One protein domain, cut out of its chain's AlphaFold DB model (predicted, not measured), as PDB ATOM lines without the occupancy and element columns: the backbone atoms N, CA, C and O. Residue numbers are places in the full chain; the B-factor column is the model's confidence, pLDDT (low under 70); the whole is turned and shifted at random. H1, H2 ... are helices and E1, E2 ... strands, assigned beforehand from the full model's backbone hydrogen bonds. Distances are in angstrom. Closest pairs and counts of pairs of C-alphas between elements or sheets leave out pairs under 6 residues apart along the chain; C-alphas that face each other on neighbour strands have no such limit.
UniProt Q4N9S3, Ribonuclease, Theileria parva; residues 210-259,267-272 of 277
ATOM      1  N   TYR A 210     -45.762 -47.097  18.060       96.75
ATOM      2  CA  TYR A 210     -46.159 -46.088  17.066       96.75
ATOM      3  C   TYR A 210     -46.541 -44.752  17.713       96.75
ATOM      4  O   TYR A 210     -46.250 -43.687  17.179       96.75
ATOM      5  N   THR A 211     -47.151 -44.802  18.902       97.12
ATOM      6  CA  THR A 211     -47.482 -43.595  19.672       97.12
ATOM      7  C   THR A 211     -46.214 -42.882  20.154       97.12
ATOM      8  O   THR A 211     -46.149 -41.654  20.137       97.12
ATOM      9  N   LYS A 212     -45.191 -43.633  20.584       95.00
ATOM     10  CA  LYS A 212     -43.903 -43.062  21.013       95.00
ATOM     11  C   LYS A 212     -43.135 -42.441  19.851       95.00
ATOM     12  O   LYS A 212     -42.584 -41.353  20.014       95.00
ATOM     13  N   ASP A 213     -43.136 -43.109  18.702       95.19
ATOM     14  CA  ASP A 213     -42.498 -42.607  17.486       95.19
ATOM     15  C   ASP A 213     -43.193 -41.326  17.015       95.19
ATOM     16  O   ASP A 213     -42.525 -40.331  16.739       95.19
ATOM     17  N   PHE A 214     -44.531 -41.296  17.029       96.44
ATOM     18  CA  PHE A 214     -45.300 -40.085  16.738       96.44
ATOM     19  C   PHE A 214     -44.912 -38.923  17.661       96.44
ATOM     20  O   PHE A 214     -44.656 -37.827  17.170       96.44
ATOM     21  N   LEU A 215     -44.841 -39.146  18.979       95.50
ATOM     22  CA  LEU A 215     -44.460 -38.094  19.926       95.50
ATOM     23  C   LEU A 215     -43.043 -37.577  19.650       95.50
ATOM     24  O   LEU A 215     -42.853 -36.374  19.530       95.50
ATOM     25  N   THR A 216     -42.069 -38.475  19.509       93.25
ATOM     26  CA  THR A 216     -40.659 -38.102  19.296       93.25
ATOM     27  C   THR A 216     -40.468 -37.326  17.992       93.25
ATOM     28  O   THR A 216     -39.782 -36.309  17.974       93.25
ATOM     29  N   ASN A 217     -41.107 -37.768  16.905       92.88
ATOM     30  CA  ASN A 217     -40.920 -37.175  15.579       92.88
ATOM     31  C   ASN A 217     -41.675 -35.857  15.375       92.88
ATOM     32  O   ASN A 217     -41.363 -35.122  14.444       92.88
ATOM     33  N   ASN A 218     -42.671 -35.566  16.215       93.25
ATOM     34  CA  ASN A 218     -43.533 -34.393  16.065       93.25
ATOM     35  C   ASN A 218     -43.442 -33.447  17.267       93.25
ATOM     36  O   ASN A 218     -44.364 -32.677  17.505       93.25
ATOM     37  N   MET A 219     -42.356 -33.505  18.042       93.50
ATOM     38  CA  MET A 219     -42.091 -32.526  19.092       93.50
ATOM     39  C   MET A 219     -41.265 -31.365  18.531       93.50
ATOM     40  O   MET A 219     -40.094 -31.524  18.187       93.50
ATOM     41  N   ASP A 220     -41.865 -30.184  18.467       93.12
ATOM     42  CA  ASP A 220     -41.146 -28.932  18.290       93.12
ATOM     43  C   ASP A 220     -40.360 -28.585  19.562       93.12
ATOM     44  O   ASP A 220     -40.852 -28.723  20.685       93.12
ATOM     45  N   LYS A 221     -39.131 -28.095  19.393       90.75
ATOM     46  CA  LYS A 221     -38.223 -27.813  20.514       90.75
ATOM     47  C   LYS A 221     -38.729 -26.701  21.435       90.75
ATOM     48  O   LYS A 221     -38.422 -26.711  22.624       90.75
ATOM     49  N   ILE A 222     -39.446 -25.725  20.876       88.94
ATOM     50  CA  ILE A 222     -39.927 -24.535  21.582       88.94
ATOM     51  C   ILE A 222     -41.394 -24.711  21.972       88.94
ATOM     52  O   ILE A 222     -41.761 -24.483  23.122       88.94
ATOM     53  N   PHE A 223     -42.235 -25.100  21.016       90.69
ATOM     54  CA  PHE A 223     -43.686 -25.170  21.188       90.69
ATOM     55  C   PHE A 223     -44.174 -26.523  21.710       90.69
ATOM     56  O   PHE A 223     -45.325 -26.629  22.129       90.69
ATOM     57  N   GLY A 224     -43.316 -27.544  21.726       93.69
ATOM     58  CA  GLY A 224     -43.667 -28.876  22.185       93.69
ATOM     59  C   GLY A 224     -44.476 -29.646  21.147       93.69
ATOM     60  O   GLY A 224     -44.072 -29.812  20.006       93.69
ATOM     61  N   PHE A 225     -45.621 -30.175  21.549       94.62
ATOM     62  CA  PHE A 225     -46.407 -31.115  20.760       94.62
ATOM     63  C   PHE A 225     -47.616 -30.505  20.031       94.62
ATOM     64  O   PHE A 225     -48.193 -29.512  20.486       94.62
ATOM     65  N   PRO A 226     -48.111 -31.193  18.986       94.25
ATOM     66  CA  PRO A 226     -49.414 -30.947  18.399       94.25
ATOM     67  C   PRO A 226     -50.532 -31.031  19.435       94.25
ATOM     68  O   PRO A 226     -50.440 -31.698  20.469       94.25
ATOM     69  N   ASP A 227     -51.640 -30.396  19.101       92.94
ATOM     70  CA  ASP A 227     -52.769 -30.152  19.987       92.94
ATOM     71  C   ASP A 227     -53.522 -31.435  20.422       92.94
ATOM     72  O   ASP A 227     -54.214 -31.444  21.443       92.94
ATOM     73  N   ILE A 228     -53.321 -32.549  19.707       95.56
ATOM     74  CA  ILE A 228     -53.815 -33.884  20.068       95.56
ATOM     75  C   ILE A 228     -53.164 -34.442  21.345       95.56
ATOM     76  O   ILE A 228     -53.716 -35.353  21.972       95.56
ATOM     77  N   VAL A 229     -51.982 -33.947  21.722       96.88
ATOM     78  CA  VAL A 229     -51.184 -34.488  22.826       96.88
ATOM     79  C   VAL A 229     -51.648 -33.918  24.160       96.88
ATOM     80  O   VAL A 229     -51.876 -32.721  24.324       96.88
ATOM     81  N   ARG A 230     -51.754 -34.790  25.161       97.00
ATOM     82  CA  ARG A 230     -52.022 -34.397  26.543       97.00
ATOM     83  C   ARG A 230     -50.708 -34.145  27.276       97.00
ATOM     84  O   ARG A 230     -50.065 -35.078  27.754       97.00
ATOM     85  N   TYR A 231     -50.335 -32.881  27.414       95.00
ATOM     86  CA  TYR A 231     -49.082 -32.451  28.042       95.00
ATOM     87  C   TYR A 231     -48.970 -32.869  29.512       95.00
ATOM     88  O   TYR A 231     -47.871 -33.042  30.028       95.00
ATOM     89  N   SER A 232     -50.103 -33.074  30.190       94.38
ATOM     90  CA  SER A 232     -50.133 -33.514  31.588       94.38
ATOM     91  C   SER A 232     -49.751 -34.984  31.804       94.38
ATOM     92  O   SER A 232     -49.671 -35.429  32.950       94.38
ATOM     93  N   TRP A 233     -49.533 -35.765  30.739       95.94
ATOM     94  CA  TRP A 233     -49.064 -37.145  30.853       95.94
ATOM     95  C   TRP A 233     -47.554 -37.173  31.064       95.94
ATOM     96  O   TRP A 233     -46.807 -36.466  30.391       95.94
ATOM     97  N   SER A 234     -47.091 -38.076  31.931       93.62
ATOM     98  CA  SER A 234     -45.662 -38.232  32.224       93.62
ATOM     99  C   SER A 234     -44.827 -38.515  30.975       93.62
ATOM    100  O   SER A 234     -43.729 -37.994  30.857       93.62
ATOM    101  N   THR A 235     -45.352 -39.274  30.007       93.00
ATOM    102  CA  THR A 235     -44.665 -39.537  28.731       93.00
ATOM    103  C   THR A 235     -44.383 -38.260  27.942       93.00
ATOM    104  O   THR A 235     -43.276 -38.105  27.441       93.00
ATOM    105  N   ALA A 236     -45.346 -37.337  27.867       93.81
ATOM    106  CA  ALA A 236     -45.159 -36.051  27.198       93.81
ATOM    107  C   ALA A 236     -44.222 -35.144  28.011       93.81
ATOM    108  O   ALA A 236     -43.274 -34.583  27.471       93.81
ATOM    109  N   SER A 237     -44.429 -35.063  29.329       91.31
ATOM    110  CA  SER A 237     -43.591 -34.249  30.216       91.31
ATOM    111  C   SER A 237     -42.121 -34.691  30.233       91.31
ATOM    112  O   SER A 237     -41.236 -33.841  30.241       91.31
ATOM    113  N   HIS A 238     -41.833 -35.995  30.199       93.00
ATOM    114  CA  HIS A 238     -40.457 -36.500  30.148       93.00
ATOM    115  C   HIS A 238     -39.739 -36.142  28.843       93.00
ATOM    116  O   HIS A 238     -38.539 -35.899  28.876       93.00
ATOM    117  N   LEU A 239     -40.455 -36.111  27.716       92.44
ATOM    118  CA  LEU A 239     -39.888 -35.706  26.429       92.44
ATOM    119  C   LEU A 239     -39.611 -34.196  26.394       92.44
ATOM    120  O   LEU A 239     -38.517 -33.796  26.010       92.44
ATOM    121  N   LEU A 240     -40.546 -33.373  26.886       90.94
ATOM    122  CA  LEU A 240     -40.375 -31.913  26.964       90.94
ATOM    123  C   LEU A 240     -39.212 -31.499  27.869       90.94
ATOM    124  O   LEU A 240     -38.490 -30.564  27.553       90.94
ATOM    125  N   ASN A 241     -39.019 -32.209  28.981       89.19
ATOM    126  CA  ASN A 241     -37.908 -31.978  29.910       89.19
ATOM    127  C   ASN A 241     -36.626 -32.731  29.506       89.19
ATOM    128  O   ASN A 241     -35.657 -32.766  30.268       89.19
ATOM    129  N   GLY A 242     -36.649 -33.407  28.357       89.00
ATOM    130  CA  GLY A 242     -35.532 -34.153  27.804       89.00
ATOM    131  C   GLY A 242     -34.589 -33.278  26.970       89.00
ATOM    132  O   GLY A 242     -34.777 -32.069  26.867       89.00
ATOM    133  N   PRO A 243     -33.571 -33.888  26.337       85.75
ATOM    134  CA  PRO A 243     -32.570 -33.166  25.545       85.75
ATOM    135  C   PRO A 243     -33.132 -32.509  24.275       85.75
ATOM    136  O   PRO A 243     -32.499 -31.611  23.722       85.75
ATOM    137  N   ASP A 244     -34.293 -32.966  23.803       85.06
ATOM    138  CA  ASP A 244     -34.927 -32.480  22.577       85.06
ATOM    139  C   ASP A 244     -35.852 -31.274  22.819       85.06
ATOM    140  O   ASP A 244     -36.235 -30.598  21.865       85.06
ATOM    141  N   GLY A 245     -36.194 -30.982  24.078       85.56
ATOM    142  CA  GLY A 245     -36.961 -29.802  24.472       85.56
ATOM    143  C   GLY A 245     -36.068 -28.658  24.950       85.56
ATOM    144  O   GLY A 245     -34.918 -28.854  25.345       85.56
ATOM    145  N   VAL A 246     -36.602 -27.438  24.921       88.81
ATOM    146  CA  VAL A 246     -35.957 -26.278  25.546       88.81
ATOM    147  C   VAL A 246     -36.522 -26.068  26.949       88.81
ATOM    148  O   VAL A 246     -37.728 -26.148  27.166       88.81
ATOM    149  N   GLU A 247     -35.646 -25.770  27.912       86.62
ATOM    150  CA  GLU A 247     -36.052 -25.469  29.283       86.62
ATOM    151  C   GLU A 247     -36.899 -24.187  29.332       86.62
ATOM    152  O   GLU A 247     -36.450 -23.092  28.963       86.62
ATOM    153  N   VAL A 248     -38.133 -24.332  29.817       85.38
ATOM    154  CA  VAL A 248     -39.076 -23.231  30.018       85.38
ATOM    155  C   VAL A 248     -39.241 -22.990  31.511       85.38
ATOM    156  O   VAL A 248     -39.695 -23.863  32.248       85.38
ATOM    157  N   GLU A 249     -38.910 -21.779  31.950       83.81
ATOM    158  CA  GLU A 249     -39.181 -21.334  33.314       83.81
ATOM    159  C   GLU A 249     -40.508 -20.571  33.342       83.81
ATOM    160  O   GLU A 249     -40.678 -19.536  32.684       83.81
ATOM    161  N   TRP A 250     -41.457 -21.111  34.102       80.69
ATOM    162  CA  TRP A 250     -42.753 -20.492  34.342       80.69
ATOM    163  C   TRP A 250     -42.667 -19.555  35.546       80.69
ATOM    164  O   TRP A 250     -42.019 -19.862  36.546       80.69
ATOM    165  N   TYR A 251     -43.334 -18.404  35.466       74.75
ATOM    166  CA  TYR A 251     -43.439 -17.500  36.609       74.75
ATOM    167  C   TYR A 251     -44.419 -18.072  37.641       74.75
ATOM    168  O   TYR A 251     -45.640 -17.904  37.528       74.75
ATOM    169  N   ASP A 252     -43.869 -18.702  38.675       64.25
ATOM    170  CA  ASP A 252     -44.602 -19.093  39.873       64.25
ATOM    171  C   ASP A 252     -44.370 -18.050  40.975       64.25
ATOM    172  O   ASP A 252     -43.259 -17.849  41.466       64.25
ATOM    173  N   GLU A 253     -45.436 -17.341  41.360       53.22
ATOM    174  CA  GLU A 253     -45.401 -16.242  42.342       53.22
ATOM    175  C   GLU A 253     -44.884 -16.656  43.731       53.22
ATOM    176  O   GLU A 253     -44.499 -15.789  44.512       53.22
ATOM    177  N   GLU A 254     -44.782 -17.956  44.035       52.03
ATOM    178  CA  GLU A 254     -44.140 -18.436  45.269       52.03
ATOM    179  C   GLU A 254     -42.642 -18.087  45.342       52.03
ATOM    180  O   GLU A 254     -42.090 -17.987  46.437       52.03
ATOM    181  N   ILE A 255     -41.987 -17.808  44.207       47.47
ATOM    182  CA  ILE A 255     -40.590 -17.339  44.171       47.47
ATOM    183  C   ILE A 255     -40.500 -15.815  44.414       47.47
ATOM    184  O   ILE A 255     -39.450 -15.300  44.804       47.47
ATOM    185  N   VAL A 256     -41.605 -15.068  44.291       41.38
ATOM    186  CA  VAL A 256     -41.643 -13.602  44.454       41.38
ATOM    187  C   VAL A 256     -42.272 -13.206  45.795       41.38
ATOM    188  O   VAL A 256     -43.180 -12.385  45.896       41.38
ATOM    189  N   HIS A 257     -41.700 -13.710  46.886       37.94
ATOM    190  CA  HIS A 257     -41.709 -12.987  48.163       37.94
ATOM    191  C   HIS A 257     -40.461 -12.109  48.306       37.94
ATOM    192  O   HIS A 257     -39.772 -12.121  49.320       37.94
ATOM    193  N   SER A 258     -40.190 -11.267  47.305       39.59
ATOM    194  CA  SER A 258     -39.573  -9.967  47.569       39.59
ATOM    195  C   SER A 258     -39.900  -8.968  46.455       39.59
ATOM    196  O   SER A 258     -39.597  -9.201  45.292       39.59
ATOM    197  N   LYS A 259     -40.458  -7.826  46.874       36.12
ATOM    198  CA  LYS A 259     -40.680  -6.565  46.136       36.12
ATOM    199  C   LYS A 259     -41.975  -6.446  45.319       36.12
ATOM    200  O   LYS A 259     -42.085  -6.852  44.172       36.12
ATOM    201  N   LEU A 267     -49.877 -15.099  31.484       43.09
ATOM    202  CA  LEU A 267     -48.861 -16.159  31.650       43.09
ATOM    203  C   LEU A 267     -47.641 -15.868  30.757       43.09
ATOM    204  O   LEU A 267     -47.570 -16.298  29.608       43.09
ATOM    205  N   CYS A 268     -46.697 -15.095  31.279       42.22
ATOM    206  CA  CYS A 268     -45.391 -14.915  30.678       42.22
ATOM    207  C   CYS A 268     -44.574 -16.169  31.008       42.22
ATOM    208  O   CYS A 268     -44.679 -16.711  32.106       42.22
ATOM    209  N   TYR A 269     -43.776 -16.643  30.064       48.47
ATOM    210  CA  TYR A 269     -42.720 -17.623  30.299       48.47
ATOM    211  C   TYR A 269     -41.456 -17.100  29.626       48.47
ATOM    212  O   TYR A 269     -41.537 -16.347  28.652       48.47
ATOM    213  N   THR A 270     -40.294 -17.467  30.157       47.19
ATOM    214  CA  THR A 270     -39.009 -17.114  29.545       47.19
ATOM    215  C   THR A 270     -38.330 -18.389  29.074       47.19
ATOM    216  O   THR A 270     -38.144 -19.326  29.848       47.19
ATOM    217  N   ILE A 271     -37.955 -18.422  27.796       53.19
ATOM    218  CA  ILE A 271     -37.157 -19.504  27.218       53.19
ATOM    219  C   ILE A 271     -35.697 -19.254  27.604       53.19
ATOM    220  O   ILE A 271     -35.115 -18.241  27.202       53.19
ATOM    221  N   LYS A 272     -35.089 -20.154  28.384       45.25
ATOM    222  CA  LYS A 272     -33.649 -20.081  28.671       45.25
ATOM    223  C   LYS A 272     -32.882 -20.654  27.476       45.25
ATOM    224  O   LYS A 272     -33.226 -21.708  26.961       45.25
TER     225      LYS A 272
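This is residues 210 to 259 and 267 to 272 of the 277 residues of the protein "Ribonuclease" of Theileria parva (UniProt Q4N9S3). With little regular structure, a small ribbon of two antiparallel strands, E1 and E2, sits between two short helices roughly side by side, H1 and H2, and a tail, residues 253 to 259, that sticks out. The printed part has 56 residues, under half in named elements, in the order H1, H2, E1, E2; the class is mixed. It is loose, with a radius of gyration of the C-alphas of 13.6 A, and spans 49 by 19 by 17 A.

Find C-alpha 248 at (-39.076, -23.231, 30.018), where E1, residues 248 to 250, begins; E2 is residues 269 to 271. H2, residues 234 to 240, runs 9.8 A; H1, residues 210 to 217, runs 10.4 A from C-alpha 210 at (-46.159, -46.088, 17.066).

Between E1 and E2, antiparallel at 159 degrees, find N 249 and O 270 within hydrogen-bond range at 3.3 A. H1 and H2 are close but not clearly touching; their closest C-alphas, of Thr 216 and Leu 239, are 7.6 A apart. In both, every O i to N i+4 pair is within hydrogen-bond range.

The link H1 to H2 is long, 16 residues. Across the cut, residues 260 to 266, C-alphas 259 and 267 are 19.2 A apart. The pLDDT is under 70 at residues 252 to 259 and 267 to 272.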